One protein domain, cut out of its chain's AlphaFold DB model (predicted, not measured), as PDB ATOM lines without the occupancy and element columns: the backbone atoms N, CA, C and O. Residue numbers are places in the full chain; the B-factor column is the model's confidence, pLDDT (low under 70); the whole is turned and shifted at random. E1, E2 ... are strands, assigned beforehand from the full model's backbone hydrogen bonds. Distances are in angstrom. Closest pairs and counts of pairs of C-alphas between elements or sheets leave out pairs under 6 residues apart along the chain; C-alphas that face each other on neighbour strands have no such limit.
ATOM      1  N   SER A  85     381.203 498.460 888.507       83.12
ATOM      2  CA  SER A  85     381.650 499.625 889.259       83.12
ATOM      3  C   SER A  85     382.220 499.199 890.619       83.12
ATOM      4  O   SER A  85     381.601 498.385 891.314       83.12
ATOM      5  N   PRO A  86     383.379 499.741 891.043       78.75
ATOM      6  CA  PRO A  86     383.920 499.488 892.378       78.75
ATOM      7  C   PRO A  86     383.060 500.126 893.480       78.75
ATOM      8  O   PRO A  86     383.256 499.836 894.656       78.75
ATOM      9  N   THR A  87     382.125 501.003 893.104       80.12
ATOM     10  CA  THR A  87     381.131 501.610 893.983       80.12
ATOM     11  C   THR A  87     379.734 501.256 893.490       80.12
ATOM     12  O   THR A  87     379.399 501.455 892.328       80.12
ATOM     13  N   LEU A  88     378.896 500.721 894.376       78.88
ATOM     14  CA  LEU A  88     377.480 500.486 894.073       78.88
ATOM     15  C   LEU A  88     376.617 501.717 894.384       78.88
ATOM     16  O   LEU A  88     375.411 501.703 894.136       78.88
ATOM     17  N   ALA A  89     377.218 502.776 894.937       81.62
ATOM     18  CA  ALA A  89     376.502 503.986 895.283       81.62
ATOM     19  C   ALA A  89     376.067 504.729 894.017       81.62
ATOM     20  O   ALA A  89     376.895 505.169 893.218       81.62
ATOM     21  N   ARG A  90     374.750 504.888 893.868       82.38
ATOM     22  CA  ARG A  90     374.118 505.624 892.761       82.38
ATOM     23  C   ARG A  90     373.890 507.105 893.087       82.38
ATOM     24  O   ARG A  90     373.638 507.896 892.187       82.38
ATOM     25  N   ALA A  91     373.984 507.477 894.364       83.31
ATOM     26  CA  ALA A  91     373.826 508.840 894.857       83.31
ATOM     27  C   ALA A  91     375.027 509.231 895.723       83.31
ATOM     28  O   ALA A  91     375.568 508.401 896.453       83.31
ATOM     29  N   GLY A  92     375.435 510.503 895.652       84.56
ATOM     30  CA  GLY A  92     376.570 511.026 896.423       84.56
ATOM     31  C   GLY A  92     376.311 511.100 897.928       84.56
ATOM     32  O   GLY A  92     377.252 511.266 898.700       84.56
ATOM     33  N   GLN A  93     375.050 510.967 898.345       90.69
ATOM     34  CA  GLN A  93     374.624 510.989 899.738       90.69
ATOM     35  C   GLN A  93     373.500 509.974 899.971       90.69
ATOM     36  O   GLN A  93     372.687 509.724 899.081       90.69
ATOM     37  N   SER A  94     373.443 509.413 901.177       90.31
ATOM     38  CA  SER A  94     372.303 508.639 901.677       90.31
ATOM     39  C   SER A  94     372.034 508.990 903.136       90.31
ATOM     40  O   SER A  94     372.986 509.198 903.885       90.31
ATOM     41  N   VAL A  95     370.771 508.973 903.553       92.06
ATOM     42  CA  VAL A  95     370.388 509.157 904.959       92.06
ATOM     43  C   VAL A  95     370.175 507.791 905.604       92.06
ATOM     44  O   VAL A  95     369.474 506.945 905.045       92.06
ATOM     45  N   ASP A  96     370.787 507.557 906.763       88.56
ATOM     46  CA  ASP A  96     370.437 506.427 907.621       88.56
ATOM     47  C   ASP A  96     369.054 506.689 908.236       88.56
ATOM     48  O   ASP A  96     368.878 507.617 909.022       88.56
ATOM     49  N   MET A  97     368.053 505.894 907.856       91.12
ATOM     50  CA  MET A  97     366.661 506.121 908.267       91.12
ATOM     51  C   MET A  97     366.413 505.842 909.758       91.12
ATOM     52  O   MET A  97     365.363 506.215 910.274       91.12
ATOM     53  N   THR A  98     367.347 505.184 910.448       91.31
ATOM     54  CA  THR A  98     367.257 504.890 911.882       91.31
ATOM     55  C   THR A  98     367.939 505.970 912.717       91.31
ATOM     56  O   THR A  98     367.415 506.341 913.765       91.31
ATOM     57  N   THR A  99     369.087 506.488 912.271       93.06
ATOM     58  CA  THR A  99     369.882 507.466 913.043       93.06
ATOM     59  C   THR A  99     369.777 508.905 912.537       93.06
ATOM     60  O   THR A  99     370.160 509.830 913.250       93.06
ATOM     61  N   GLY A 100     369.287 509.117 911.314       93.06
ATOM     62  CA  GLY A 100     369.276 510.414 910.630       93.06
ATOM     63  C   GLY A 100     370.640 510.852 910.080       93.06
ATOM     64  O   GLY A 100     370.751 511.944 909.525       93.06
ATOM     65  N   GLU A 101     371.685 510.031 910.214       93.12
ATOM     66  CA  GLU A 101     373.042 510.369 909.776       93.12
ATOM     67  C   GLU A 101     373.143 510.449 908.241       93.12
ATOM     68  O   GLU A 101     372.706 509.547 907.522       93.12
ATOM     69  N   ILE A 102     373.775 511.510 907.728       93.38
ATOM     70  CA  ILE A 102     374.082 511.654 906.299       93.38
ATOM     71  C   ILE A 102     375.425 510.985 906.007       93.38
ATOM     72  O   ILE A 102     376.474 511.427 906.472       93.38
ATOM     73  N   ARG A 103     375.402 509.948 905.168       90.12
ATOM     74  CA  ARG A 103     376.601 509.271 904.660       90.12
ATOM     75  C   ARG A 103     376.931 509.763 903.261       90.12
ATOM     76  O   ARG A 103     376.044 509.851 902.415       90.12
ATOM     77  N   TYR A 104     378.208 510.032 903.013       90.56
ATOM     78  CA  TYR A 104     378.714 510.482 901.718       90.56
ATOM     79  C   TYR A 104     379.349 509.321 900.965       90.56
ATOM     80  O   TYR A 104     380.158 508.576 901.519       90.56
ATOM     81  N   HIS A 105     379.024 509.205 899.682       85.38
ATOM     82  CA  HIS A 105     379.504 508.126 898.831       85.38
ATOM     83  C   HIS A 105     380.256 508.665 897.629       85.38
ATOM     84  O   HIS A 105     379.901 509.684 897.035       85.38
ATOM     85  N   ARG A 106     381.276 507.918 897.209       82.19
ATOM     86  CA  ARG A 106     381.897 508.136 895.909       82.19
ATOM     87  C   ARG A 106     380.992 507.541 894.835       82.19
ATOM     88  O   ARG A 106     380.777 506.331 894.829       82.19
ATOM     89  N   VAL A 107     380.529 508.378 893.914       83.31
ATOM     90  CA  VAL A 107     379.816 507.958 892.701       83.31
ATOM     91  C   VAL A 107     380.791 507.992 891.531       83.31
ATOM     92  O   VAL A 107     381.603 508.913 891.419       83.31
ATOM     93  N   ASP A 108     380.733 506.978 890.675       82.25
ATOM     94  CA  ASP A 108     381.414 507.011 889.386       82.25
ATOM     95  C   ASP A 108     380.465 507.607 888.332       82.25
ATOM     96  O   ASP A 108     379.468 506.967 887.996       82.25
ATOM     97  N   PRO A 109     380.742 508.810 887.797       80.94
ATOM     98  CA  PRO A 109     379.854 509.464 886.836       80.94
ATOM     99  C   PRO A 109     379.748 508.718 885.498       80.94
ATOM    100  O   PRO A 109     378.823 508.981 884.737       80.94
ATOM    101  N   ALA A 110     380.672 507.798 885.199       82.56
ATOM    102  CA  ALA A 110     380.605 506.957 884.005       82.56
ATOM    103  C   ALA A 110     379.777 505.674 884.221       82.56
ATOM    104  O   ALA A 110     379.489 504.959 883.261       82.56
ATOM    105  N   SER A 111     379.396 505.365 885.467       85.81
ATOM    106  CA  SER A 111     378.630 504.167 885.808       85.81
ATOM    107  C   SER A 111     377.127 504.390 885.643       85.81
ATOM    108  O   SER A 111     376.525 505.245 886.294       85.81
ATOM    109  N   VAL A 112     376.497 503.554 884.822       84.00
ATOM    110  CA  VAL A 112     375.041 503.516 884.626       84.00
ATOM    111  C   VAL A 112     374.552 502.070 884.667       84.00
ATOM    112  O   VAL A 112     375.348 501.138 884.544       84.00
ATOM    113  N   ALA A 113     373.249 501.873 884.871       86.19
ATOM    114  CA  ALA A 113     372.647 500.551 884.743       86.19
ATOM    115  C   ALA A 113     372.682 500.116 883.270       86.19
ATOM    116  O   ALA A 113     372.285 500.866 882.377       86.19
ATOM    117  N   GLN A 114     373.195 498.916 883.028       82.44
ATOM    118  CA  GLN A 114     373.341 498.308 881.714       82.44
ATOM    119  C   GLN A 114     372.708 496.921 881.756       82.44
ATOM    120  O   GLN A 114     372.905 496.175 882.712       82.44
ATOM    121  N   MET A 115     371.972 496.558 880.710       78.94
ATOM    122  CA  MET A 115     371.434 495.208 880.563       78.94
ATOM    123  C   MET A 115     372.399 494.363 879.737       78.94
ATOM    124  O   MET A 115     372.648 494.666 878.568       78.94
ATOM    125  N   GLU A 116     372.938 493.305 880.337       73.56
ATOM    126  CA  GLU A 116     373.761 492.324 879.631       73.56
ATOM    127  C   GLU A 116     372.904 491.255 878.935       73.56
ATOM    128  O   GLU A 116     371.713 491.062 879.220       73.56
ATOM    129  N   GLY A 117     373.519 490.544 877.985       61.59
ATOM    130  CA  GLY A 117     372.883 489.432 877.285       61.59
ATOM    131  C   GLY A 117     372.438 488.353 878.273       61.59
ATOM    132  O   GLY A 117     373.269 487.701 878.890       61.59
ATOM    133  N   GLY A 118     371.123 488.165 878.417       62.31
ATOM    134  CA  GLY A 118     370.540 487.241 879.401       62.31
ATOM    135  C   GLY A 118     369.689 487.911 880.481       62.31
ATOM    136  O   GLY A 118     369.145 487.210 881.326       62.31
ATOM    137  N   GLY A 119     369.528 489.239 880.445       72.00
ATOM    138  CA  GLY A 119     368.579 489.944 881.314       72.00
ATOM    139  C   GLY A 119     369.147 490.372 882.668       72.00
ATOM    140  O   GLY A 119     368.394 490.810 883.529       72.00
ATOM    141  N   THR A 120     370.460 490.244 882.871       79.75
ATOM    142  CA  THR A 120     371.116 490.671 884.113       79.75
ATOM    143  C   THR A 120     371.471 492.154 884.033       79.75
ATOM    144  O   THR A 120     372.117 492.586 883.077       79.75
ATOM    145  N   GLU A 121     371.057 492.928 885.038       86.12
ATOM    146  CA  GLU A 121     371.467 494.326 885.189       86.12
ATOM    147  C   GLU A 121     372.859 494.394 885.832       86.12
ATOM    148  O   GLU A 121     373.088 493.870 886.925       86.12
ATOM    149  N   VAL A 122     373.781 495.087 885.171       87.44
ATOM    150  CA  VAL A 122     375.119 495.391 885.681       87.44
ATOM    151  C   VAL A 122     375.278 496.903 885.773       87.44
ATOM    152  O   VAL A 122     374.964 497.638 884.840       87.44
ATOM    153  N   TYR A 123     375.772 497.382 886.915       88.56
ATOM    154  CA  TYR A 123     376.060 498.797 887.130       88.56
ATOM    155  C   TYR A 123     377.545 499.077 886.902       88.56
ATOM    156  O   TYR A 123     378.402 498.528 887.605       88.56
ATOM    157  N   GLY A 124     377.850 499.927 885.925       90.06
ATOM    158  CA  GLY A 124     379.228 500.248 885.575       90.06
ATOM    159  C   GLY A 124     379.380 500.968 884.237       90.06
ATOM    160  O   GLY A 124     378.409 501.082 883.482       90.06
ATOM    161  N   PRO A 125     380.580 501.486 883.931       90.06
ATOM    162  CA  PRO A 125     380.870 502.018 882.615       90.06
ATOM    163  C   PRO A 125     380.982 500.886 881.596       90.06
ATOM    164  O   PRO A 125     381.476 499.792 881.886       90.06
TER     165      PRO A 125
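AT A GLANCE: This is residues 85 to 125 of the 251 residues of an uncharacterized protein of Streptomyces scabiei (UniProt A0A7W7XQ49). With little regular structure, the domain is a loose rod with a small two-strand hairpin at each end, E3 and E4 at one and E1 and E2 at the other, and loops between. The turn at residues 96 to 101 stands free. Of 41 printed residues, 14 are in the four named strands, E1 to E4 in chain order; the class is all strand, both sheets antiparallel, with no named helix. The radius of gyration of the C-alphas is 13.0 A, the spans 40 by 19 by 12 A.

HOW THE PARTS SIT: E3, residues 112 to 115, and E4, residues 121 to 124, form an antiparallel hairpin at 144 degrees, with N 114 and O 122 at 2.8 A. E1, residues 93 to 95, and E2, residues 102 to 104, form another at 154 degrees, with N 103 and O 94 at 2.8 A. E2 and E3 are apart.

IN THESE COORDINATES: E3 is 9.9 A long, E4 9.8 A, E1 7.0 A and E2 6.6 A. C-alpha 93 is at (374.624, 510.989, 899.738), C-alpha 124 at (379.228, 500.248, 885.575).

THE WHOLE: The C-alphas farthest apart, of Thr 99 and Gly 117, are 40.2 A apart. The printed part has no cut and no long link. Residues 117 to 118 have pLDDT under 70.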